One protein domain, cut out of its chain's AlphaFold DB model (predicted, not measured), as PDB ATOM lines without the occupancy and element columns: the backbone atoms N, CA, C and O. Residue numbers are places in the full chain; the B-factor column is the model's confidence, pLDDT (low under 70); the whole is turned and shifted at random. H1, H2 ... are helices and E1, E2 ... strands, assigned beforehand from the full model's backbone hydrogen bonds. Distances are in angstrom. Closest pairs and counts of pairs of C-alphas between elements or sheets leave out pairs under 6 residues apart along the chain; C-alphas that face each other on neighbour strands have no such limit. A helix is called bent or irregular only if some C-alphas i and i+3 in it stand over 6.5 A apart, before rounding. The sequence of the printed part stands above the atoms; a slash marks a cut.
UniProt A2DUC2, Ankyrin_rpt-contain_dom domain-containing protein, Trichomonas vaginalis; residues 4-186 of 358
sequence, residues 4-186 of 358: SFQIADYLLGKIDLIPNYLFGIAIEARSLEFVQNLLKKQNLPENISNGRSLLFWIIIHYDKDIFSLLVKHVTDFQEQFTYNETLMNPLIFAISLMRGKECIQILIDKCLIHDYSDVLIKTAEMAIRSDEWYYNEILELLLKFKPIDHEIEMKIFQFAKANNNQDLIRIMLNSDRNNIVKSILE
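What this domain is: This is residues 4 to 186 of the 358 residues of the protein "Ankyrin_rpt-contain_dom domain-containing protein" of Trichomonas vaginalis (UniProt A2DUC2). The model is a rod-shaped solenoid of five helical hairpins stacked one after another, with H2, H4, H6, H8 and H10 making one row and H3, H5, H7, H9 and H11 the other. H1 packs on H3 at one end of the rod, H12 turns across H10 at the other, and the small strand hairpin E2 and E3 lies next to H6. The printed part has 183 residues with twelve named helices and three named strands, in the order H1 H2 H3 E1 H4 H5 E2 E3 H6 H7 H8 H9 H10 H11 H12; the only sheet is E2 - E3, antiparallel. The class is mostly helix, and the whole is loose, with a radius of gyration of the C-alphas of 20.0 A and spans of 74 by 28 by 28 A.

Where its parts are: H1 covers residues 4 to 12, and C-alpha 4 is at (100.237, 131.245, 106.640). H2 is residues 21 to 28 and H3 residues 32 to 41, 14.7 A from first to last C-alpha. E1, residues 47 to 49, is followed by H4, residues 54 to 60, and H5, residues 64 to 73, 15.1 A long. H5 is irregular, but only just: C-alphas 69 and 72 are 6.7 A apart. E2 is residues 81 to 83 and E3 residues 86 to 88. H6 is residues 90 to 96 and H7 residues 101 to 110, 14.1 A long. H8, the longest helix, runs 21.3 A over residues 116 to 130, from C-alpha 116 at (133.200, 134.827, 135.064). H9 is residues 133 to 145, 18.9 A, and H10 residues 150 to 162, 18.1 A. H11 is residues 166 to 174, and H12, residues 180 to 186, has C-alpha 186 at (159.998, 131.152, 136.756).

How they stand to each other: H1 and H3 only just touch, with 3 pairs of C-alphas within 8 A, the closest those of Phe 5 and Phe 34 at 7.6 A. H2 and H3 form a helical hairpin, at a shallow tilt of 23 degrees, opposite ways, closest at the C-alphas of Ala 26 and Val 35, 5.7 A. E1 pairs with no named strand; its residues 47 to 49 pair antiparallel with residues 52 to 53. H4 touches H2, with the C-alphas of Ile 27 and Ile 58 closest at 6.7 A. H4 and H5 form the next helical hairpin, at a shallow tilt of 23 degrees, with the C-alphas of Ile 58 and Phe 67 closest at 5.6 A. H3 and H5 touch only at their ends, and only just, with 3 pairs of C-alphas within 8 A, the closest those of Leu 32 and Ile 66 at 5.6 A. In the hairpin E2 and E3, N 81 and O 88 are within hydrogen-bond range at 2.8 A, as are N 83 and O 86 at 3.0 A. H4 and H6 touch the same way at a shallow tilt of 7 degrees, closest at the C-alphas of Ile 59 and Ala 94, 6.0 A. H6 and H7 form a hairpin, closest at the C-alphas of Leu 91 and Leu 107, 5.8 A. H8 is the hub, touching H6, H9, H10 and H11; its hairpin with H9 is closest at the C-alphas of Ala 127 and Tyr 135, 5.0 A. H10 and H11 form the last hairpin, closest at the C-alphas of Ala 160 and Ile 169, 6.0 A. H12 only just touches H10, through residues 150 to 154 of H10 alone, with 3 pairs of C-alphas within 8 A, about perpendicular at 84 degrees; the C-alphas of Met 154 and Ile 180 are closest at 6.7 A. Every O i to N i+4 pair is within hydrogen-bond range in H1, H2, H4 and H6 to H12; in H3 it is 5 of 6 and in H5 4 of 6.

The domain as a whole: The two C-alphas farthest apart are those of Lys 14 and Glu 186, 73.8 A. The printed part has no cut, and no link is long. The mean pLDDT of the printed part is 81.3; 29 residues are under 70, among them residues 112 to 115 and 173 to 186, and H12 has a mean of 52.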
ATOM      1  N   SER A   4     100.300 131.603 105.219       64.44
ATOM      2  CA  SER A   4     100.237 131.245 106.640       64.44
ATOM      3  C   SER A   4     100.182 132.471 107.559       64.44
ATOM      4  O   SER A   4      99.488 132.426 108.570       64.44
ATOM      5  N   PHE A   5     100.814 133.590 107.185       61.69
ATOM      6  CA  PHE A   5     100.764 134.833 107.968       61.69
ATOM      7  C   PHE A   5      99.413 135.537 107.893       61.69
ATOM      8  O   PHE A   5      98.912 135.997 108.911       61.69
ATOM      9  N   GLN A   6      98.774 135.552 106.720       68.94
ATOM     10  CA  GLN A   6      97.422 136.107 106.584       68.94
ATOM     11  C   GLN A   6      96.409 135.349 107.452       68.94
ATOM     12  O   GLN A   6      95.507 135.951 108.029       68.94
ATOM     13  N   ILE A   7      96.583 134.028 107.575       70.31
ATOM     14  CA  ILE A   7      95.768 133.188 108.456       70.31
ATOM     15  C   ILE A   7      96.066 133.509 109.926       70.31
ATOM     16  O   ILE A   7      95.127 133.677 110.698       70.31
ATOM     17  N   ALA A   8      97.340 133.639 110.313       67.06
ATOM     18  CA  ALA A   8      97.719 133.991 111.681       67.06
ATOM     19  C   ALA A   8      97.159 135.360 112.104       67.06
ATOM     20  O   ALA A   8      96.524 135.449 113.150       67.06
ATOM     21  N   ASP A   9      97.293 136.396 111.272       69.00
ATOM     22  CA  ASP A   9      96.750 137.733 111.555       69.00
ATOM     23  C   ASP A   9      95.223 137.745 111.628       69.00
ATOM     24  O   ASP A   9      94.642 138.370 112.520       69.00
ATOM     25  N   TYR A  10      94.560 137.014 110.727       75.56
ATOM     26  CA  TYR A  10      93.111 136.851 110.774       75.56
ATOM     27  C   TYR A  10      92.664 136.176 112.077       75.56
ATOM     28  O   TYR A  10      91.746 136.665 112.733       75.56
ATOM     29  N   LEU A  11      93.328 135.087 112.481       72.38
ATOM     30  CA  LEU A  11      93.023 134.366 113.719       72.38
ATOM     31  C   LEU A  11      93.303 135.222 114.956       72.38
ATOM     32  O   LEU A  11      92.449 135.315 115.833       72.38
ATOM     33  N   LEU A  12      94.437 135.924 115.004       75.25
ATOM     34  CA  LEU A  12      94.745 136.878 116.073       75.25
ATOM     35  C   LEU A  12      93.699 137.989 116.154       75.25
ATOM     36  O   LEU A  12      93.407 138.479 117.239       75.25
ATOM     37  N   GLY A  13      93.132 138.416 115.023       73.50
ATOM     38  CA  GLY A  13      92.022 139.369 114.947       73.50
ATOM     39  C   GLY A  13      90.718 138.894 115.594       73.50
ATOM     40  O   GLY A  13      89.841 139.719 115.834       73.50
ATOM     41  N   LYS A  14      90.583 137.593 115.865       77.81
ATOM     42  CA  LYS A  14      89.359 136.953 116.369       77.81
ATOM     43  C   LYS A  14      89.484 136.405 117.792       77.81
ATOM     44  O   LYS A  14      88.513 135.852 118.294       77.81
ATOM     45  N   ILE A  15      90.657 136.520 118.412       76.88
ATOM     46  CA  ILE A  15      90.935 135.992 119.749       76.88
ATOM     47  C   ILE A  15      91.026 137.163 120.734       76.88
ATOM     48  O   ILE A  15      91.843 138.062 120.542       76.88
ATOM     49  N   ASP A  16      90.217 137.120 121.795       70.94
ATOM     50  CA  ASP A  16      90.176 138.165 122.830       70.94
ATOM     51  C   ASP A  16      91.328 138.053 123.848       70.94
ATOM     52  O   ASP A  16      91.766 139.060 124.400       70.94
ATOM     53  N   LEU A  17      91.852 136.842 124.082       76.81
ATOM     54  CA  LEU A  17      92.967 136.574 125.000       76.81
ATOM     55  C   LEU A  17      94.050 135.755 124.290       76.81
ATOM     56  O   LEU A  17      93.797 134.617 123.900       76.81
ATOM     57  N   ILE A  18      95.253 136.311 124.136       80.69
ATOM     58  CA  ILE A  18      96.355 135.653 123.423       80.69
ATOM     59  C   ILE A  18      97.080 134.701 124.389       80.69
ATOM     60  O   ILE A  18      97.652 135.147 125.383       80.69
ATOM     61  N   PRO A  19      97.107 133.382 124.119       83.88
ATOM     62  CA  PRO A  19      97.851 132.456 124.960       83.88
ATOM     63  C   PRO A  19      99.358 132.732 124.927       83.88
ATOM     64  O   PRO A  19      99.935 132.902 123.852       83.88
ATOM     65  N   ASN A  20     100.016 132.691 126.090       85.06
ATOM     66  CA  ASN A  20     101.450 132.982 126.219       85.06
ATOM     67  C   ASN A  20     102.325 132.143 125.271       85.06
ATOM     68  O   ASN A  20     103.269 132.665 124.678       85.06
ATOM     69  N   TYR A  21     101.964 130.868 125.060       85.12
ATOM     70  CA  TYR A  21     102.728 129.949 124.214       85.12
ATOM     71  C   TYR A  21     102.810 130.393 122.747       85.12
ATOM     72  O   TYR A  21     103.702 129.936 122.033       85.12
ATOM     73  N   LEU A  22     101.929 131.292 122.283       87.44
ATOM     74  CA  LEU A  22     102.007 131.848 120.929       87.44
ATOM     75  C   LEU A  22     103.274 132.676 120.721       87.44
ATOM     76  O   LEU A  22     103.830 132.634 119.627       87.44
ATOM     77  N   PHE A  23     103.776 133.363 121.756       88.88
ATOM     78  CA  PHE A  23     105.091 134.002 121.679       88.88
ATOM     79  C   PHE A  23     106.193 132.957 121.476       88.88
ATOM     80  O   PHE A  23     107.077 133.168 120.652       88.88
ATOM     81  N   GLY A  24     106.104 131.808 122.156       88.94
ATOM     82  CA  GLY A  24     107.048 130.697 121.995       88.94
ATOM     83  C   GLY A  24     107.045 130.152 120.571       88.94
ATOM     84  O   GLY A  24     108.098 130.070 119.952       88.94
ATOM     85  N   ILE A  25     105.856 129.901 120.011       88.38
ATOM     86  CA  ILE A  25     105.694 129.455 118.618       88.38
ATOM     87  C   ILE A  25     106.240 130.496 117.632       88.38
ATOM     88  O   ILE A  25     106.907 130.136 116.665       88.38
ATOM     89  N   ALA A  26     105.972 131.785 117.854       90.06
ATOM     90  CA  ALA A  26     106.446 132.848 116.968       90.06
ATOM     91  C   ALA A  26     107.981 132.967 116.972       90.06
ATOM     92  O   ALA A  26     108.589 133.138 115.911       90.06
ATOM     93  N   ILE A  27     108.596 132.838 118.153       92.12
ATOM     94  CA  ILE A  27     110.051 132.827 118.346       92.12
ATOM     95  C   ILE A  27     110.668 131.566 117.723       92.12
ATOM     96  O   ILE A  27     111.621 131.669 116.955       92.12
ATOM     97  N   GLU A  28     110.095 130.388 117.979       91.38
ATOM     98  CA  GLU A  28     110.532 129.110 117.402       91.38
ATOM     99  C   GLU A  28     110.487 129.118 115.873       91.38
ATOM    100  O   GLU A  28     111.434 128.687 115.213       91.38
ATOM    101  N   ALA A  29     109.422 129.688 115.306       89.69
ATOM    102  CA  ALA A  29     109.261 129.872 113.868       89.69
ATOM    103  C   ALA A  29     110.172 130.965 113.279       89.69
ATOM    104  O   ALA A  29     110.154 131.169 112.064       89.69
ATOM    105  N   ARG A  30     110.934 131.685 114.117       92.06
ATOM    106  CA  ARG A  30     111.789 132.823 113.744       92.06
ATOM    107  C   ARG A  30     111.053 133.870 112.910       92.06
ATOM    108  O   ARG A  30     111.577 134.413 111.940       92.06
ATOM    109  N   SER A  31     109.804 134.158 113.276       91.25
ATOM    110  CA  SER A  31     108.993 135.149 112.573       91.25
ATOM    111  C   SER A  31     108.960 136.483 113.315       91.25
ATOM    112  O   SER A  31     108.150 136.689 114.221       91.25
ATOM    113  N   LEU A  32     109.800 137.423 112.876       91.56
ATOM    114  CA  LEU A  32     109.830 138.785 113.416       91.56
ATOM    115  C   LEU A  32     108.469 139.486 113.295       91.56
ATOM    116  O   LEU A  32     108.003 140.109 114.245       91.56
ATOM    117  N   GLU A  33     107.822 139.355 112.138       88.75
ATOM    118  CA  GLU A  33     106.514 139.955 111.867       88.75
ATOM    119  C   GLU A  33     105.441 139.428 112.830       88.75
ATOM    120  O   GLU A  33     104.687 140.209 113.413       88.75
ATOM    121  N   PHE A  34     105.415 138.113 113.074       88.88
ATOM    122  CA  PHE A  34     104.447 137.519 113.990       88.88
ATOM    123  C   PHE A  34     104.704 137.950 115.438       88.88
ATOM    124  O   PHE A  34     103.769 138.356 116.128       88.88
ATOM    125  N   VAL A  35     105.967 137.965 115.878       91.31
ATOM    126  CA  VAL A  35     106.350 138.499 117.195       91.31
ATOM    127  C   VAL A  35     105.882 139.951 117.352       91.31
ATOM    128  O   VAL A  35     105.267 140.298 118.358       91.31
ATOM    129  N   GLN A  36     106.111 140.803 116.350       91.81
ATOM    130  CA  GLN A  36     105.674 142.202 116.380       91.81
ATOM    131  C   GLN A  36     104.150 142.339 116.446       91.81
ATOM    132  O   GLN A  36     103.645 143.194 117.173       91.81
ATOM    133  N   ASN A  37     103.402 141.512 115.714       87.81
ATOM    134  CA  ASN A  37     101.942 141.545 115.747       87.81
ATOM    135  C   ASN A  37     101.378 141.081 117.096       87.81
ATOM    136  O   ASN A  37     100.403 141.667 117.570       87.81
ATOM    137  N   LEU A  38     102.018 140.111 117.755       89.25
ATOM    138  CA  LEU A  38     101.683 139.733 119.128       89.25
ATOM    139  C   LEU A  38     101.951 140.886 120.107       89.25
ATOM    140  O   LEU A  38     101.060 141.239 120.877       89.25
ATOM    141  N   LEU A  39     103.116 141.538 120.013       90.75
ATOM    142  CA  LEU A  39     103.482 142.684 120.864       90.75
ATOM    143  C   LEU A  39     102.538 143.886 120.721       90.75
ATOM    144  O   LEU A  39     102.343 144.630 121.678       90.75
ATOM    145  N   LYS A  40     101.935 144.092 119.542       89.44
ATOM    146  CA  LYS A  40     100.920 145.145 119.337       89.44
ATOM    147  C   LYS A  40      99.627 144.880 120.108       89.44
ATOM    148  O   LYS A  40      98.875 145.818 120.358       89.44
ATOM    149  N   LYS A  41      99.332 143.617 120.417       86.00
ATOM    150  CA  LYS A  41      98.073 143.198 121.045       86.00
ATOM    151  C   LYS A  41      98.216 142.888 122.527       86.00
ATOM    152  O   LYS A  41      97.269 143.101 123.276       86.00
ATOM    153  N   GLN A  42      99.369 142.374 122.940       87.81
ATOM    154  CA  GLN A  42      99.622 141.982 124.315       87.81
ATOM    155  C   GLN A  42     101.080 142.248 124.685       87.81
ATOM    156  O   GLN A  42     101.993 142.005 123.898       87.81
ATOM    157  N   ASN A  43     101.294 142.694 125.921       85.56
ATOM    158  CA  ASN A  43     102.629 142.738 126.505       85.56
ATOM    159  C   ASN A  43     103.222 141.326 126.624       85.56
ATOM    160  O   ASN A  43     102.497 140.332 126.724       85.56
ATOM    161  N   LEU A  44     104.551 141.243 126.650       86.88
ATOM    162  CA  LEU A  44     105.240 139.975 126.870       86.88
ATOM    163  C   LEU A  44     104.821 139.362 128.211       86.88
ATOM    164  O   LEU A  44     104.838 140.061 129.227       86.88
ATOM    165  N   PRO A  45     104.448 138.075 128.227       81.81
ATOM    166  CA  PRO A  45     104.179 137.383 129.471       81.81
ATOM    167  C   PRO A  45     105.486 137.103 130.217       81.81
ATOM    168  O   PRO A  45     106.543 136.947 129.608       81.81
ATOM    169  N   GLU A  46     105.392 136.974 131.540       73.56
ATOM    170  CA  GLU A  46     106.525 136.618 132.404       73.56
ATOM    171  C   GLU A  46     107.112 135.241 132.038       73.56
ATOM    172  O   GLU A  46     108.326 135.066 131.981       73.56
ATOM    173  N   ASN A  47     106.239 134.292 131.680       80.31
ATOM    174  CA  ASN A  47     106.605 132.981 131.148       80.31
ATOM    175  C   ASN A  47     106.022 132.795 129.749       80.31
ATOM    176  O   ASN A  47     104.812 132.938 129.551       80.31
ATOM    177  N   ILE A  48     106.876 132.426 128.794       80.62
ATOM    178  CA  ILE A  48     106.493 132.291 127.386       80.62
ATOM    179  C   ILE A  48     105.774 130.961 127.159       80.62
ATOM    180  O   ILE A  48     104.602 130.932 126.801       80.62
ATOM    181  N   SER A  49     106.457 129.840 127.390       77.19
ATOM    182  CA  SER A  49     105.902 128.503 127.156       77.19
ATOM    183  C   SER A  49     106.622 127.460 128.001       77.19
ATOM    184  O   SER A  49     107.821 127.593 128.257       77.19
ATOM    185  N   ASN A  50     105.890 126.425 128.431       76.44
ATOM    186  CA  ASN A  50     106.395 125.309 129.241       76.44
ATOM    187  C   ASN A  50     107.127 125.743 130.526       76.44
ATOM    188  O   ASN A  50     108.074 125.090 130.956       76.44
ATOM    189  N   GLY A  51     106.725 126.878 131.110       78.06
ATOM    190  CA  GLY A  51     107.365 127.445 132.303       78.06
ATOM    191  C   GLY A  51     108.791 127.959 132.078       78.06
ATOM    192  O   GLY A  51     109.509 128.170 133.048       78.06
ATOM    193  N   ARG A  52     109.226 128.128 130.820       85.69
ATOM    194  CA  ARG A  52     110.524 128.722 130.478       85.69
ATOM    195  C   ARG A  52     110.394 130.226 130.243       85.69
ATOM    196  O   ARG A  52     109.411 130.695 129.654       85.69
ATOM    197  N   SER A  53     111.425 130.946 130.666       90.12
ATOM    198  CA  SER A  53     111.540 132.395 130.548       90.12
ATOM    199  C   SER A  53     111.688 132.861 129.100       90.12
ATOM    200  O   SER A  53     112.009 132.091 128.188       90.12
ATOM    201  N   LEU A  54     111.508 134.164 128.891       92.31
ATOM    202  CA  LEU A  54     111.783 134.802 127.608       92.31
ATOM    203  C   LEU A  54     113.238 134.625 127.161       92.31
ATOM    204  O   LEU A  54     113.467 134.286 125.999       92.31
ATOM    205  N   LEU A  55     114.202 134.831 128.063       92.94
ATOM    206  CA  LEU A  55     115.624 134.766 127.733       92.94
ATOM    207  C   LEU A  55     116.013 133.368 127.231       92.94
ATOM    208  O   LEU A  55     116.715 133.254 126.228       92.94
ATOM    209  N   PHE A  56     115.486 132.312 127.862       92.69
ATOM    210  CA  PHE A  56     115.684 130.938 127.401       92.69
ATOM    211  C   PHE A  56     115.220 130.760 125.949       92.69
ATOM    212  O   PHE A  56     115.969 130.257 125.110       92.69
ATOM    213  N   TRP A  57     113.999 131.210 125.637       92.62
ATOM    214  CA  TRP A  57     113.388 131.053 124.312       92.62
ATOM    215  C   TRP A  57     114.140 131.814 123.215       92.62
ATOM    216  O   TRP A  57     114.392 131.257 122.144       92.62
ATOM    217  N   ILE A  58     114.542 133.060 123.475       93.94
ATOM    218  CA  ILE A  58     115.255 133.875 122.476       93.94
ATOM    219  C   ILE A  58     116.707 133.425 122.269       93.94
ATOM    220  O   ILE A  58     117.284 133.721 121.226       93.94
ATOM    221  N   ILE A  59     117.302 132.690 123.218       94.94
ATOM    222  CA  ILE A  59     118.617 132.057 123.038       94.94
ATOM    223  C   ILE A  59     118.474 130.723 122.298       94.94
ATOM    224  O   ILE A  59     119.189 130.480 121.323       94.94
ATOM    225  N   ILE A  60     117.558 129.842 122.710       93.00
ATOM    226  CA  ILE A  60     117.442 128.508 122.099       93.00
ATOM    227  C   ILE A  60     116.938 128.575 120.650       93.00
ATOM    228  O   ILE A  60     117.450 127.842 119.806       93.00
ATOM    229  N   HIS A  61     116.071 129.529 120.310       92.69
ATOM    230  CA  HIS A  61     115.642 129.793 118.930       92.69
ATOM    231  C   HIS A  61     116.210 131.107 118.394       92.69
ATOM    232  O   HIS A  61     115.507 131.870 117.740       92.69
ATOM    233  N   TYR A  62     117.491 131.357 118.669       94.31
ATOM    234  CA  TYR A  62     118.164 132.591 118.285       94.31
ATOM    235  C   TYR A  62     117.929 132.979 116.824       94.31
ATOM    236  O   TYR A  62     118.235 132.232 115.891       94.31
ATOM    237  N   ASP A  63     117.426 134.195 116.676       94.50
ATOM    238  CA  ASP A  63     117.343 134.976 115.459       94.50
ATOM    239  C   ASP A  63     117.760 136.400 115.838       94.50
ATOM    240  O   ASP A  63     117.326 136.916 116.869       94.50
ATOM    241  N   LYS A  64     118.647 137.013 115.051       93.19
ATOM    242  CA  LYS A  64     119.294 138.281 115.413       93.19
ATOM    243  C   LYS A  64     118.284 139.408 115.638       93.19
ATOM    244  O   LYS A  64     118.420 140.171 116.602       93.19
ATOM    245  N   ASP A  65     117.279 139.510 114.774       94.44
ATOM    246  CA  ASP A  65     116.316 140.607 114.813       94.44
ATOM    247  C   ASP A  65     115.314 140.401 115.949       94.44
ATOM    248  O   ASP A  65     115.015 141.333 116.701       94.44
ATOM    249  N   ILE A  66     114.847 139.162 116.136       94.62
ATOM    250  CA  ILE A  66     113.955 138.807 117.246       94.62
ATOM    251  C   ILE A  66     114.667 138.971 118.587       94.62
ATOM    252  O   ILE A  66     114.096 139.549 119.512       94.62
ATOM    253  N   PHE A  67     115.914 138.510 118.702       95.12
ATOM    254  CA  PHE A  67     116.709 138.670 119.916       95.12
ATOM    255  C   PHE A  67     116.878 140.150 120.254       95.12
ATOM    256  O   PHE A  67     116.529 140.564 121.355       95.12
ATOM    257  N   SER A  68     117.313 140.969 119.294       93.69
ATOM    258  CA  SER A  68     117.488 142.416 119.493       93.69
ATOM    259  C   SER A  68     116.181 143.114 119.885       93.69
ATOM    260  O   SER A  68     116.177 144.031 120.709       93.69
ATOM    261  N   LEU A  69     115.051 142.665 119.330       94.50
ATOM    262  CA  LEU A  69     113.728 143.187 119.660       94.50
ATOM    263  C   LEU A  69     113.288 142.814 121.079       94.50
ATOM    264  O   LEU A  69     112.717 143.658 121.768       94.50
ATOM    265  N   LEU A  70     113.502 141.565 121.494       94.19
ATOM    266  CA  LEU A  70     112.910 140.997 122.706       94.19
ATOM    267  C   LEU A  70     113.825 141.058 123.930       94.19
ATOM    268  O   LEU A  70     113.320 141.157 125.045       94.19
ATOM    269  N   VAL A  71     115.150 141.074 123.757       93.06
ATOM    270  CA  VAL A  71     116.119 141.077 124.869       93.06
ATOM    271  C   VAL A  71     115.955 142.290 125.786       93.06
ATOM    272  O   VAL A  71     116.173 142.200 126.988       93.06
ATOM    273  N   LYS A  72     115.475 143.418 125.249       91.88
ATOM    274  CA  LYS A  72     115.167 144.636 126.020       91.88
ATOM    275  C   LYS A  72     114.037 144.458 127.045       91.88
ATOM    276  O   LYS A  72     113.869 145.313 127.907       91.88
ATOM    277  N   HIS A  73     113.250 143.392 126.919       90.94
ATOM    278  CA  HIS A  73     112.158 143.045 127.825       90.94
ATOM    279  C   HIS A  73     112.545 141.957 128.834       90.94
ATOM    280  O   HIS A  73     111.714 141.566 129.650       90.94
ATOM    281  N   VAL A  74     113.782 141.457 128.785       90.69
ATOM    282  CA  VAL A  74     114.287 140.492 129.762       90.69
ATOM    283  C   VAL A  74     114.568 141.217 131.074       90.69
ATOM    284  O   VAL A  74     115.278 142.221 131.103       90.69
ATOM    285  N   THR A  75     113.991 140.703 132.156       87.31
ATOM    286  CA  THR A  75     114.101 141.271 133.505       87.31
ATOM    287  C   THR A  75     115.196 140.614 134.337       87.31
ATOM    288  O   THR A  75     115.788 141.283 135.179       87.31
ATOM    289  N   ASP A  76     115.492 139.339 134.083       88.31
ATOM    290  CA  ASP A  76     116.508 138.570 134.796       88.31
ATOM    291  C   ASP A  76     117.504 137.935 133.815       88.31
ATOM    292  O   ASP A  76     117.154 137.071 133.015       88.31
ATOM    293  N   PHE A  77     118.756 138.389 133.874       89.25
ATOM    294  CA  PHE A  77     119.879 137.837 133.104       89.25
ATOM    295  C   PHE A  77     120.721 136.837 133.914       89.25
ATOM    296  O   PHE A  77     121.705 136.312 133.395       89.25
ATOM    297  N   GLN A  78     120.377 136.600 135.182       86.50
ATOM    298  CA  GLN A  78     121.094 135.711 136.103       86.50
ATOM    299  C   GLN A  78     120.358 134.390 136.348       86.50
ATOM    300  O   GLN A  78     120.823 133.565 137.136       86.50
ATOM    301  N   GLU A  79     119.226 134.171 135.683       87.25
ATOM    302  CA  GLU A  79     118.490 132.921 135.797       87.25
ATOM    303  C   GLU A  79     119.321 131.713 135.344       87.25
ATOM    304  O   GLU A  79     120.251 131.816 134.540       87.25
ATOM    305  N   GLN A  80     118.974 130.533 135.849       87.38
ATOM    306  CA  GLN A  80     119.659 129.298 135.494       87.38
ATOM    307  C   GLN A  80     118.814 128.454 134.549       87.38
ATOM    308  O   GLN A  80     117.628 128.201 134.771       87.38
ATOM    309  N   PHE A  81     119.457 127.954 133.503       87.94
ATOM    310  CA  PHE A  81     118.850 127.065 132.531       87.94
ATOM    311  C   PHE A  81     119.208 125.623 132.831       87.94
ATOM    312  O   PHE A  81     120.365 125.286 133.062       87.94
ATOM    313  N   THR A  82     118.205 124.753 132.772       84.25
ATOM    314  CA  THR A  82     118.418 123.305 132.780       84.25
ATOM    315  C   THR A  82     118.310 122.801 131.354       84.25
ATOM    316  O   THR A  82     117.216 122.828 130.779       84.25
ATOM    317  N   TYR A  83     119.425 122.333 130.804       78.94
ATOM    318  CA  TYR A  83     119.498 121.746 129.472       78.94
ATOM    319  C   TYR A  83     120.305 120.451 129.532       78.94
ATOM    320  O   TYR A  83     121.421 120.449 130.045       78.94
ATOM    321  N   ASN A  84     119.726 119.344 129.054       79.88
ATOM    322  CA  ASN A  84     120.305 117.998 129.176       79.88
ATOM    323  C   ASN A  84     120.796 117.696 130.604       79.88
ATOM    324  O   ASN A  84     121.955 117.346 130.809       79.88
ATOM    325  N   GLU A  85     119.927 117.930 131.595       82.81
ATOM    326  CA  GLU A  85     120.197 117.712 133.032       82.81
ATOM    327  C   GLU A  85     121.332 118.569 133.625       82.81
ATOM    328  O   GLU A  85     121.628 118.475 134.812       82.81
ATOM    329  N   THR A  86     121.927 119.465 132.834       82.94
ATOM    330  CA  THR A  86     123.001 120.356 133.273       82.94
ATOM    331  C   THR A  86     122.448 121.744 133.553       82.94
ATOM    332  O   THR A  86     121.696 122.306 132.752       82.94
ATOM    333  N   LEU A  87     122.839 122.303 134.696       85.75
ATOM    334  CA  LEU A  87     122.533 123.674 135.075       85.75
ATOM    335  C   LEU A  87     123.571 124.614 134.455       85.75
ATOM    336  O   LEU A  87     124.776 124.441 134.646       85.75
ATOM    337  N   MET A  88     123.110 125.595 133.690       87.12
ATOM    338  CA  MET A  88     123.959 126.543 132.974       87.12
ATOM    339  C   MET A  88     123.439 127.960 133.166       87.12
ATOM    340  O   MET A  88     122.231 128.183 133.188       87.12
ATOM    341  N   ASN A  89     124.349 128.929 133.259       89.00
ATOM    342  CA  ASN A  89     123.958 130.327 133.124       89.00
ATOM    343  C   ASN A  89     123.627 130.650 131.647       89.00
ATOM    344  O   ASN A  89     124.010 129.888 130.745       89.00
ATOM    345  N   PRO A  90     122.940 131.771 131.370       91.88
ATOM    346  CA  PRO A  90     122.465 132.075 130.025       91.88
ATOM    347  C   PRO A  90     123.598 132.264 129.017       91.88
ATOM    348  O   PRO A  90     123.462 131.881 127.855       91.88
ATOM    349  N   LEU A  91     124.738 132.793 129.467       92.25
ATOM    350  CA  LEU A  91     125.915 133.007 128.633       92.25
ATOM    351  C   LEU A  91     126.543 131.681 128.181       92.25
ATOM    352  O   LEU A  91     126.724 131.477 126.985       92.25
ATOM    353  N   ILE A  92     126.804 130.743 129.096       90.62
ATOM    354  CA  ILE A  92     127.324 129.405 128.764       90.62
ATOM    355  C   ILE A  92     126.343 128.661 127.856       90.62
ATOM    356  O   ILE A  92     126.768 127.984 126.922       90.62
ATOM    357  N   PHE A  93     125.039 128.797 128.099       91.56
ATOM    358  CA  PHE A  93     124.020 128.193 127.247       91.56
ATOM    359  C   PHE A  93     124.030 128.776 125.825       91.56
ATOM    360  O   PHE A  93     123.956 128.035 124.849       91.56
ATOM    361  N   ALA A  94     124.187 130.092 125.676       93.62
ATOM    362  CA  ALA A  94     124.314 130.716 124.362       93.62
ATOM    363  C   ALA A  94     125.618 130.315 123.648       93.62
ATOM    364  O   ALA A  94     125.608 130.069 122.439       93.62
ATOM    365  N   ILE A  95     126.728 130.203 124.386       92.31
ATOM    366  CA  ILE A  95     128.026 129.774 123.852       92.31
ATOM    367  C   ILE A  95     127.975 128.316 123.391       92.31
ATOM    368  O   ILE A  95     128.413 128.032 122.279       92.31
ATOM    369  N   SER A  96     127.400 127.411 124.187       90.19
ATOM    370  CA  SER A  96     127.292 125.982 123.846       90.19
ATOM    371  C   SER A  96     126.416 125.728 122.622       90.19
ATOM    372  O   SER A  96     126.607 124.755 121.898       90.19
ATOM    373  N   LEU A  97     125.472 126.633 122.366       91.38
ATOM    374  CA  LEU A  97     124.638 126.638 121.176       91.38
ATOM    375  C   LEU A  97     125.235 127.464 120.020       91.38
ATOM    376  O   LEU A  97     124.570 127.652 119.003       91.38
ATOM    377  N   MET A  98     126.460 127.972 120.157       92.12
ATOM    378  CA  MET A  98     127.168 128.754 119.140       92.12
ATOM    379  C   MET A  98     126.368 129.967 118.626       92.12
ATOM    380  O   MET A  98     126.216 130.173 117.419       92.12
ATOM    381  N   ARG A  99     125.765 130.750 119.533       93.50
ATOM    382  CA  ARG A  99     124.985 131.941 119.145       93.50
ATOM    383  C   ARG A  99     125.873 133.077 118.657       93.50
ATOM    384  O   ARG A  99     127.025 133.202 119.038       93.50
ATOM    385  N   GLY A 100     125.318 133.923 117.789       87.06
ATOM    386  CA  GLY A 100     126.079 134.995 117.145       87.06
ATOM    387  C   GLY A 100     126.733 135.951 118.148       87.06
ATOM    388  O   GLY A 100     126.198 136.193 119.228       87.06
ATOM    389  N   LYS A 101     127.863 136.542 117.752       86.56
ATOM    390  CA  LYS A 101     128.680 137.445 118.579       86.56
ATOM    391  C   LYS A 101     127.886 138.557 119.269       86.56
ATOM    392  O   LYS A 101     128.185 138.900 120.403       86.56
ATOM    393  N   GLU A 102     126.861 139.096 118.613       88.38
ATOM    394  CA  GLU A 102     126.002 140.153 119.170       88.38
ATOM    395  C   GLU A 102     125.194 139.667 120.380       88.38
ATOM    396  O   GLU A 102     125.110 140.370 121.384       88.38
ATOM    397  N   CYS A 103     124.662 138.441 120.315       92.44
ATOM    398  CA  CYS A 103     124.010 137.778 121.444       92.44
ATOM    399  C   CYS A 103     124.982 137.629 122.609       92.44
ATOM    400  O   CYS A 103     124.681 138.032 123.729       92.44
ATOM    401  N   ILE A 104     126.174 137.106 122.315       92.75
ATOM    402  CA  ILE A 104     127.210 136.872 123.318       92.75
ATOM    403  C   ILE A 104     127.653 138.186 123.966       92.75
ATOM    404  O   ILE A 104     127.718 138.252 125.188       92.75
ATOM    405  N   GLN A 105     127.877 139.248 123.189       89.75
ATOM    406  CA  GLN A 105     128.264 140.557 123.717       89.75
ATOM    407  C   GLN A 105     127.188 141.144 124.636       89.75
ATOM    408  O   GLN A 105     127.503 141.586 125.736       89.75
ATOM    409  N   ILE A 106     125.913 141.097 124.229       89.44
ATOM    410  CA  ILE A 106     124.807 141.590 125.063       89.44
ATOM    411  C   ILE A 106     124.729 140.804 126.374       89.44
ATOM    412  O   ILE A 106     124.527 141.398 127.433       89.44
ATOM    413  N   LEU A 107     124.898 139.481 126.322       90.62
ATOM    414  CA  LEU A 107     124.907 138.645 127.519       90.62
ATOM    415  C   LEU A 107     126.119 138.936 128.407       90.62
ATOM    416  O   LEU A 107     125.954 139.022 129.614       90.62
ATOM    417  N   ILE A 108     127.307 139.155 127.843       88.25
ATOM    418  CA  ILE A 108     128.495 139.576 128.598       88.25
ATOM    419  C   ILE A 108     128.238 140.910 129.322       88.25
ATOM    420  O   ILE A 108     128.537 141.032 130.507       88.25
ATOM    421  N   ASP A 109     127.639 141.887 128.636       86.50
ATOM    422  CA  ASP A 109     127.394 143.223 129.190       86.50
ATOM    423  C   ASP A 109     126.288 143.229 130.265       86.50
ATOM    424  O   ASP A 109     126.313 144.045 131.189       86.50
ATOM    425  N   LYS A 110     125.275 142.359 130.126       85.12
ATOM    426  CA  LYS A 110     124.071 142.334 130.980       85.12
ATOM    427  C   LYS A 110     124.123 141.298 132.092       85.12
ATOM    428  O   LYS A 110     123.571 141.539 133.168       85.12
ATOM    429  N   CYS A 111     124.791 140.174 131.876       76.25
ATOM    430  CA  CYS A 111     125.123 139.272 132.958       76.25
ATOM    431  C   CYS A 111     126.235 139.964 133.771       76.25
ATOM    432  O   CYS A 111     127.406 139.942 133.415       76.25
ATOM    433  N   LEU A 112     125.886 140.627 134.874       60.12
ATOM    434  CA  LEU A 112     126.842 141.054 135.900       60.12
ATOM    435  C   LEU A 112     127.442 139.798 136.547       60.12
ATOM    436  O   LEU A 112     126.920 139.279 137.528       60.12
ATOM    437  N   ILE A 113     128.463 139.222 135.918       62.81
ATOM    438  CA  ILE A 113     128.886 137.861 136.235       62.81
ATOM    439  C   ILE A 113     129.725 137.835 137.531       62.81
ATOM    440  O   ILE A 113     130.835 138.377 137.585       62.81
ATOM    441  N   HIS A 114     129.210 137.127 138.544       57.41
ATOM    442  CA  HIS A 114     129.972 136.656 139.708       57.41
ATOM    443  C   HIS A 114     130.859 135.432 139.371       57.41
ATOM    444  O   HIS A 114     131.962 135.335 139.898       57.41
ATOM    445  N   ASP A 115     130.452 134.582 138.417       66.12
ATOM    446  CA  ASP A 115     131.145 133.345 137.987       66.12
ATOM    447  C   ASP A 115     131.867 133.454 136.621       66.12
ATOM    448  O   ASP A 115     131.735 132.606 135.736       66.12
ATOM    449  N   TYR A 116     132.630 134.528 136.396       79.88
ATOM    450  CA  TYR A 116     133.200 134.827 135.064       79.88
ATOM    451  C   TYR A 116     134.258 133.798 134.666       79.88
ATOM    452  O   TYR A 116     134.414 133.425 133.505       79.88
ATOM    453  N   SER A 117     134.924 133.286 135.691       83.44
ATOM    454  CA  SER A 117     135.891 132.206 135.656       83.44
ATOM    455  C   SER A 117     135.314 130.912 135.079       83.44
ATOM    456  O   SER A 117     135.949 130.302 134.225       83.44
ATOM    457  N   ASP A 118     134.108 130.509 135.499       84.88
ATOM    458  CA  ASP A 118     133.465 129.272 135.026       84.88
ATOM    459  C   ASP A 118     133.100 129.372 133.540       84.88
ATOM    460  O   ASP A 118     133.317 128.431 132.776       84.88
ATOM    461  N   VAL A 119     132.626 130.545 133.100       88.62
ATOM    462  CA  VAL A 119     132.338 130.813 131.683       88.62
ATOM    463  C   VAL A 119     133.597 130.639 130.837       88.62
ATOM    464  O   VAL A 119     133.562 129.946 129.821       88.62
ATOM    465  N   LEU A 120     134.714 131.238 131.254       88.06
ATOM    466  CA  LEU A 120     135.982 131.142 130.533       88.06
ATOM    467  C   LEU A 120     136.517 129.714 130.479       88.06
ATOM    468  O   LEU A 120     136.868 129.245 129.399       88.06
ATOM    469  N   ILE A 121     136.530 129.009 131.615       87.56
ATOM    470  CA  ILE A 121     136.995 127.619 131.686       87.56
ATOM    471  C   ILE A 121     136.151 126.738 130.760       87.56
ATOM    472  O   ILE A 121     136.703 126.043 129.908       87.56
ATOM    473  N   LYS A 122     134.818 126.815 130.842       88.94
ATOM    474  CA  LYS A 122     133.931 126.018 129.982       88.94
ATOM    475  C   LYS A 122     134.063 126.375 128.508       88.94
ATOM    476  O   LYS A 122     134.021 125.482 127.666       88.94
ATOM    477  N   THR A 123     134.258 127.651 128.178       90.06
ATOM    478  CA  THR A 123     134.480 128.069 126.785       90.06
ATOM    479  C   THR A 123     135.811 127.526 126.259       90.06
ATOM    480  O   THR A 123     135.858 127.020 125.140       90.06
ATOM    481  N   ALA A 124     136.871 127.541 127.074       88.56
ATOM    482  CA  ALA A 124     138.159 126.940 126.731       88.56
ATOM    483  C   ALA A 124     138.052 125.420 126.537       88.56
ATOM    484  O   ALA A 124     138.598 124.876 125.577       88.56
ATOM    485  N   GLU A 125     137.292 124.731 127.390       88.25
ATOM    486  CA  GLU A 125     136.988 123.311 127.201       88.25
ATOM    487  C   GLU A 125     136.246 123.036 125.890       88.25
ATOM    488  O   GLU A 125     136.561 122.069 125.198       88.25
ATOM    489  N   MET A 126     135.268 123.871 125.533       87.38
ATOM    490  CA  MET A 126     134.539 123.742 124.268       87.38
ATOM    491  C   MET A 126     135.452 123.986 123.062       87.38
ATOM    492  O   MET A 126     135.391 123.207 122.108       87.38
ATOM    493  N   ALA A 127     136.333 124.989 123.127       86.62
ATOM    494  CA  ALA A 127     137.321 125.265 122.083       86.62
ATOM    495  C   ALA A 127     138.226 124.055 121.829       86.62
ATOM    496  O   ALA A 127     138.423 123.658 120.685       86.62
ATOM    497  N   ILE A 128     138.703 123.411 122.898       80.69
ATOM    498  CA  ILE A 128     139.562 122.225 122.806       80.69
ATOM    499  C   ILE A 128     138.813 121.004 122.257       80.69
ATOM    500  O   ILE A 128     139.397 120.212 121.528       80.69
ATOM    501  N   ARG A 129     137.538 120.809 122.618       80.62
ATOM    502  CA  ARG A 129     136.769 119.624 122.187       80.62
ATOM    503  C   ARG A 129     136.305 119.687 120.735       80.62
ATOM    504  O   ARG A 129     136.049 118.638 120.151       80.62
ATOM    505  N   SER A 130     136.093 120.887 120.208       76.00
ATOM    506  CA  SER A 130     135.419 121.084 118.921       76.00
ATOM    507  C   SER A 130     136.335 121.591 117.809       76.00
ATOM    508  O   SER A 130     135.946 121.478 116.654       76.00
ATOM    509  N   ASP A 131     137.518 122.132 118.137       63.72
ATOM    510  CA  ASP A 131     138.420 122.814 117.192       63.72
ATOM    511  C   ASP A 131     137.703 123.870 116.315       63.72
ATOM    512  O   ASP A 131     138.114 124.179 115.196       63.72
ATOM    513  N   GLU A 132     136.616 124.454 116.826       72.56
ATOM    514  CA  GLU A 132     135.817 125.448 116.109       72.56
ATOM    515  C   GLU A 132     136.356 126.864 116.349       72.56
ATOM    516  O   GLU A 132     136.464 127.336 117.487       72.56
ATOM    517  N   TRP A 133     136.601 127.591 115.253       79.12
ATOM    518  CA  TRP A 133     137.058 128.991 115.256       79.12
ATOM    519  C   TRP A 133     136.160 129.919 116.092       79.12
ATOM    520  O   TRP A 133     136.634 130.909 116.649       79.12
ATOM    521  N   TYR A 134     134.876 129.575 116.208       87.06
ATOM    522  CA  TYR A 134     133.891 130.296 117.003       87.06
ATOM    523  C   TYR A 134     134.327 130.451 118.466       87.06
ATOM    524  O   TYR A 134     134.326 131.560 118.995       87.06
ATOM    525  N   TYR A 135     134.741 129.366 119.130       87.50
ATOM    526  CA  TYR A 135     135.080 129.434 120.556       87.50
ATOM    527  C   TYR A 135     136.358 130.233 120.802       87.50
ATOM    528  O   TYR A 135     136.457 130.916 121.816       87.50
ATOM    529  N   ASN A 136     137.295 130.210 119.852       84.06
ATOM    530  CA  ASN A 136     138.489 131.048 119.879       84.06
ATOM    531  C   ASN A 136     138.119 132.539 119.831       84.06
ATOM    532  O   ASN A 136     138.598 133.318 120.656       84.06
ATOM    533  N   GLU A 137     137.208 132.932 118.935       86.50
ATOM    534  CA  GLU A 137     136.724 134.318 118.868       86.50
ATOM    535  C   GLU A 137     135.998 134.733 120.159       86.50
ATOM    536  O   GLU A 137     136.217 135.833 120.676       86.50
ATOM    537  N   ILE A 138     135.158 133.852 120.713       89.38
ATOM    538  CA  ILE A 138     134.464 134.123 121.977       89.38
ATOM    539  C   ILE A 138     135.454 134.226 123.147       89.38
ATOM    540  O   ILE A 138     135.295 135.108 123.988       89.38
ATOM    541  N   LEU A 139     136.501 133.399 123.201       87.75
ATOM    542  CA  LEU A 139     137.537 133.489 124.237       87.75
ATOM    543  C   LEU A 139     138.292 134.812 124.174       87.75
ATOM    544  O   LEU A 139     138.462 135.457 125.207       87.75
ATOM    545  N   GLU A 140     138.680 135.271 122.984       83.75
ATOM    546  CA  GLU A 140     139.285 136.597 122.831       83.75
ATOM    547  C   GLU A 140     138.357 137.715 123.317       83.75
ATOM    548  O   GLU A 140     138.811 138.677 123.944       83.75
ATOM    549  N   LEU A 141     137.055 137.605 123.031       85.88
ATOM    550  CA  LEU A 141     136.049 138.560 123.488       85.88
ATOM    551  C   LEU A 141     135.957 138.580 125.019       85.88
ATOM    552  O   LEU A 141     135.999 139.647 125.635       85.88
ATOM    553  N   LEU A 142     135.887 137.397 125.631       86.25
ATOM    554  CA  LEU A 142     135.787 137.241 127.077       86.25
ATOM    555  C   LEU A 142     137.051 137.755 127.786       86.25
ATOM    556  O   LEU A 142     136.960 138.491 128.771       86.25
ATOM    557  N   LEU A 143     138.239 137.439 127.272       81.62
ATOM    558  CA  LEU A 143     139.505 137.915 127.836       81.62
ATOM    559  C   LEU A 143     139.651 139.440 127.716       81.62
ATOM    560  O   LEU A 143     140.300 140.076 128.550       81.62
ATOM    561  N   LYS A 144     139.018 140.063 126.710       80.69
ATOM    562  CA  LYS A 144     139.004 141.524 126.562       80.69
ATOM    563  C   LYS A 144     138.131 142.218 127.598       80.69
ATOM    564  O   LYS A 144     138.561 143.249 128.119       80.69
ATOM    565  N   PHE A 145     136.960 141.657 127.890       80.06
ATOM    566  CA  PHE A 145     135.913 142.302 128.682       80.06
ATOM    567  C   PHE A 145     136.298 142.559 130.145       80.06
ATOM    568  O   PHE A 145     136.077 143.660 130.648       80.06
ATOM    569  N   LYS A 146     136.894 141.580 130.833       75.44
ATOM    570  CA  LYS A 146     137.248 141.708 132.253       75.44
ATOM    571  C   LYS A 146     138.599 141.048 132.538       75.44
ATOM    572  O   LYS A 146     138.832 139.951 132.033       75.44
ATOM    573  N   PRO A 147     139.488 141.680 133.332       69.88
ATOM    574  CA  PRO A 147     140.699 141.015 133.797       69.88
ATOM    575  C   PRO A 147     140.329 139.783 134.625       69.88
ATOM    576  O   PRO A 147     139.369 139.806 135.402       69.88
ATOM    577  N   ILE A 148     141.093 138.714 134.444       72.81
ATOM    578  CA  ILE A 148     140.920 137.459 135.167       72.81
ATOM    579  C   ILE A 148     142.015 137.251 136.192       72.81
ATOM    580  O   ILE A 148     143.081 137.850 136.100       72.81
ATOM    581  N   ASP A 149     141.729 136.397 137.169       75.94
ATOM    582  CA  ASP A 149     142.727 135.943 138.125       75.94
ATOM    583  C   ASP A 149     143.818 135.129 137.411       75.94
ATOM    584  O   ASP A 149     143.520 134.293 136.547       75.94
ATOM    585  N   HIS A 150     145.071 135.353 137.804       73.81
ATOM    586  CA  HIS A 150     146.232 134.643 137.277       73.81
ATOM    587  C   HIS A 150     146.106 133.118 137.430       73.81
ATOM    588  O   HIS A 150     146.494 132.376 136.529       73.81
ATOM    589  N   GLU A 151     145.520 132.625 138.527       78.38
ATOM    590  CA  GLU A 151     145.338 131.189 138.763       78.38
ATOM    591  C   GLU A 151     144.434 130.551 137.698       78.38
ATOM    592  O   GLU A 151     144.711 129.460 137.195       78.38
ATOM    593  N   ILE A 152     143.354 131.241 137.322       80.94
ATOM    594  CA  ILE A 152     142.406 130.766 136.308       80.94
ATOM    595  C   ILE A 152     143.038 130.826 134.922       80.94
ATOM    596  O   ILE A 152     142.902 129.887 134.137       80.94
ATOM    597  N   GLU A 153     143.760 131.904 134.633       77.50
ATOM    598  CA  GLU A 153     144.471 132.063 133.371       77.50
ATOM    599  C   GLU A 153     145.520 130.955 133.172       77.50
ATOM    600  O   GLU A 153     145.551 130.301 132.125       77.50
ATOM    601  N   MET A 154     146.302 130.652 134.213       76.56
ATOM    602  CA  MET A 154     147.275 129.558 134.208       76.56
ATOM    603  C   MET A 154     146.615 128.185 134.068       76.56
ATOM    604  O   MET A 154     147.125 127.346 133.325       76.56
ATOM    605  N   LYS A 155     145.464 127.953 134.713       82.50
ATOM    606  CA  LYS A 155     144.685 126.712 134.542       82.50
ATOM    607  C   LYS A 155     144.276 126.502 133.084       82.50
ATOM    608  O   LYS A 155     144.503 125.421 132.542       82.50
ATOM    609  N   ILE A 156     143.724 127.528 132.435       84.12
ATOM    610  CA  ILE A 156     143.321 127.460 131.021       84.12
ATOM    611  C   ILE A 156     144.544 127.221 130.129       84.12
ATOM    612  O   ILE A 156     144.510 126.366 129.244       84.12
ATOM    613  N   PHE A 157     145.652 127.918 130.391       79.69
ATOM    614  CA  PHE A 157     146.890 127.760 129.633       79.69
ATOM    615  C   PHE A 157     147.493 126.351 129.759       79.69
ATOM    616  O   PHE A 157     147.846 125.724 128.757       79.69
ATOM    617  N   GLN A 158     147.585 125.814 130.978       74.44
ATOM    618  CA  GLN A 158     148.053 124.448 131.223       74.44
ATOM    619  C   GLN A 158     147.135 123.419 130.556       74.44
ATOM    620  O   GLN A 158     147.622 122.454 129.965       74.44
ATOM    621  N   PHE A 159     145.821 123.650 130.584       77.25
ATOM    622  CA  PHE A 159     144.847 122.791 129.921       77.25
ATOM    623  C   PHE A 159     144.993 122.821 128.390       77.25
ATOM    624  O   PHE A 159     144.983 121.766 127.749       77.25
ATOM    625  N   ALA A 160     145.235 123.993 127.799       76.62
ATOM    626  CA  ALA A 160     145.541 124.137 126.376       76.62
ATOM    627  C   ALA A 160     146.831 123.393 125.988       76.62
ATOM    628  O   ALA A 160     146.855 122.671 124.989       76.62
ATOM    629  N   LYS A 161     147.885 123.499 126.815       70.19
ATOM    630  CA  LYS A 161     149.145 122.756 126.635       70.19
ATOM    631  C   LYS A 161     148.948 121.248 126.703       70.19
ATOM    632  O   LYS A 161     149.453 120.544 125.835       70.19
ATOM    633  N   ALA A 162     148.212 120.755 127.700       69.69
ATOM    634  CA  ALA A 162     147.955 119.326 127.870       69.69
ATOM    635  C   ALA A 162     147.237 118.709 126.657       69.69
ATOM    636  O   ALA A 162     147.477 117.551 126.324       69.69
ATOM    637  N   ASN A 163     146.408 119.500 125.969       70.50
ATOM    638  CA  ASN A 163     145.667 119.083 124.779       70.50
ATOM    639  C   ASN A 163     146.326 119.518 123.455       70.50
ATOM    640  O   ASN A 163     145.725 119.359 122.397       70.50
ATOM    641  N   ASN A 164     147.552 120.056 123.483       65.69
ATOM    642  CA  ASN A 164     148.278 120.565 122.311       65.69
ATOM    643  C   ASN A 164     147.515 121.615 121.471       65.69
ATOM    644  O   ASN A 164     147.816 121.785 120.287       65.69
ATOM    645  N   ASN A 165     146.566 122.349 122.059       69.69
ATOM    646  CA  ASN A 165     145.755 123.329 121.337       69.69
ATOM    647  C   ASN A 165     146.551 124.629 121.110       69.69
ATOM    648  O   ASN A 165     146.660 125.486 121.989       69.69
ATOM    649  N   GLN A 166     147.150 124.752 119.924       66.69
ATOM    650  CA  GLN A 166     148.060 125.853 119.586       66.69
ATOM    651  C   GLN A 166     147.364 127.211 119.491       66.69
ATOM    652  O   GLN A 166     147.975 128.226 119.823       66.69
ATOM    653  N   ASP A 167     146.112 127.245 119.043       70.25
ATOM    654  CA  ASP A 167     145.386 128.501 118.875       70.25
ATOM    655  C   ASP A 167     144.976 129.080 120.224       70.25
ATOM    656  O   ASP A 167     145.204 130.263 120.465       70.25
ATOM    657  N   LEU A 168     144.521 128.242 121.156       73.19
ATOM    658  CA  LEU A 168     144.258 128.683 122.520       73.19
ATOM    659  C   LEU A 168     145.543 129.126 123.227       73.19
ATOM    660  O   LEU A 168     145.553 130.177 123.858       73.19
ATOM    661  N   ILE A 169     146.657 128.401 123.064       71.31
ATOM    662  CA  ILE A 169     147.968 128.842 123.580       71.31
ATOM    663  C   ILE A 169     148.316 130.238 123.042       71.31
ATOM    664  O   ILE A 169     148.733 131.101 123.811       71.31
ATOM    665  N   ARG A 170     148.125 130.488 121.740       71.12
ATOM    666  CA  ARG A 170     148.372 131.806 121.133       71.12
ATOM    667  C   ARG A 170     147.444 132.882 121.681       71.12
ATOM    668  O   ARG A 170     147.923 133.973 121.958       71.12
ATOM    669  N   ILE A 171     146.154 132.589 121.835       74.50
ATOM    670  CA  ILE A 171     145.171 133.526 122.393       74.50
ATOM    671  C   ILE A 171     145.586 133.933 123.806       74.50
ATOM    672  O   ILE A 171     145.675 135.126 124.075       74.50
ATOM    673  N   MET A 172     145.930 132.960 124.654       74.50
ATOM    674  CA  MET A 172     146.351 133.202 126.038       74.50
ATOM    675  C   MET A 172     147.666 133.995 126.122       74.50
ATOM    676  O   MET A 172     147.813 134.868 126.968       74.50
ATOM    677  N   LEU A 173     148.624 133.733 125.225       68.44
ATOM    678  CA  LEU A 173     149.885 134.486 125.166       68.44
ATOM    679  C   LEU A 173     149.710 135.899 124.587       68.44
ATOM    680  O   LEU A 173     150.403 136.821 124.997       68.44
ATOM    681  N   ASN A 174     148.790 136.097 123.642       65.44
ATOM    682  CA  ASN A 174     148.458 137.432 123.136       65.44
ATOM    683  C   ASN A 174     147.647 138.239 124.155       65.44
ATOM    684  O   ASN A 174     147.676 139.469 124.141       65.44
ATOM    685  N   SER A 175     146.898 137.554 125.018       62.34
ATOM    686  CA  SER A 175     146.131 138.166 126.093       62.34
ATOM    687  C   SER A 175     146.935 138.359 127.372       62.34
ATOM    688  O   SER A 175     146.283 138.649 128.370       62.34
ATOM    689  N   ASP A 176     148.271 138.203 127.355       58.97
ATOM    690  CA  ASP A 176     149.161 138.125 128.529       58.97
ATOM    691  C   ASP A 176     149.103 139.373 129.433       58.97
ATOM    692  O   ASP A 176     149.989 140.224 129.459       58.97
ATOM    693  N   ARG A 177     147.998 139.499 130.169       55.81
ATOM    694  CA  ARG A 177     147.695 140.586 131.103       55.81
ATOM    695  C   ARG A 177     148.240 140.281 132.495       55.81
ATOM    696  O   ARG A 177     148.470 141.221 133.249       55.81
ATOM    697  N   ASN A 178     148.451 139.003 132.829       51.62
ATOM    698  CA  ASN A 178     148.928 138.574 134.147       51.62
ATOM    699  C   ASN A 178     150.328 137.937 134.140       51.62
ATOM    700  O   ASN A 178     150.696 137.287 135.117       51.62
ATOM    701  N   ASN A 179     151.125 138.130 133.088       58.97
ATOM    702  CA  ASN A 179     152.486 137.603 132.964       58.97
ATOM    703  C   ASN A 179     152.569 136.061 132.976       58.97
ATOM    704  O   ASN A 179     153.452 135.493 133.625       58.97
ATOM    705  N   ILE A 180     151.693 135.366 132.241       58.44
ATOM    706  CA  ILE A 180     151.800 133.923 131.955       58.44
ATOM    707  C   ILE A 180     153.222 133.593 131.487       58.44
ATOM    708  O   ILE A 180     153.819 132.610 131.931       58.44
ATOM    709  N   VAL A 181     153.792 134.435 130.618       52.44
ATOM    710  CA  VAL A 181     155.162 134.268 130.121       52.44
ATOM    711  C   VAL A 181     156.171 134.290 131.269       52.44
ATOM    712  O   VAL A 181     157.028 133.409 131.333       52.44
ATOM    713  N   LYS A 182     156.044 135.221 132.220       51.06
ATOM    714  CA  LYS A 182     156.918 135.295 133.399       51.06
ATOM    715  C   LYS A 182     156.790 134.058 134.287       51.06
ATOM    716  O   LYS A 182     157.811 133.493 134.661       51.06
ATOM    717  N   SER A 183     155.573 133.585 134.553       55.31
ATOM    718  CA  SER A 183     155.347 132.378 135.363       55.31
ATOM    719  C   SER A 183     155.951 131.124 134.720       55.31
ATOM    720  O   SER A 183     156.553 130.307 135.411       55.31
ATOM    721  N   ILE A 184     155.897 130.996 133.387       54.03
ATOM    722  CA  ILE A 184     156.590 129.916 132.655       54.03
ATOM    723  C   ILE A 184     158.117 130.034 132.784       54.03
ATOM    724  O   ILE A 184     158.815 129.020 132.859       54.03
ATOM    725  N   LEU A 185     158.659 131.254 132.761       45.91
ATOM    726  CA  LEU A 185     160.097 131.493 132.916       45.91
ATOM    727  C   LEU A 185     160.566 131.183 134.345       45.91
ATOM    728  O   LEU A 185     161.639 130.611 134.521       45.91
ATOM    729  N   GLU A 186     159.747 131.491 135.351       46.59
ATOM    730  CA  GLU A 186     159.998 131.152 136.756       46.59
ATOM    731  C   GLU A 186     159.882 129.638 137.016       46.59
ATOM    732  O   GLU A 186     160.744 129.082 137.699       46.59
TER     733      GLU A 186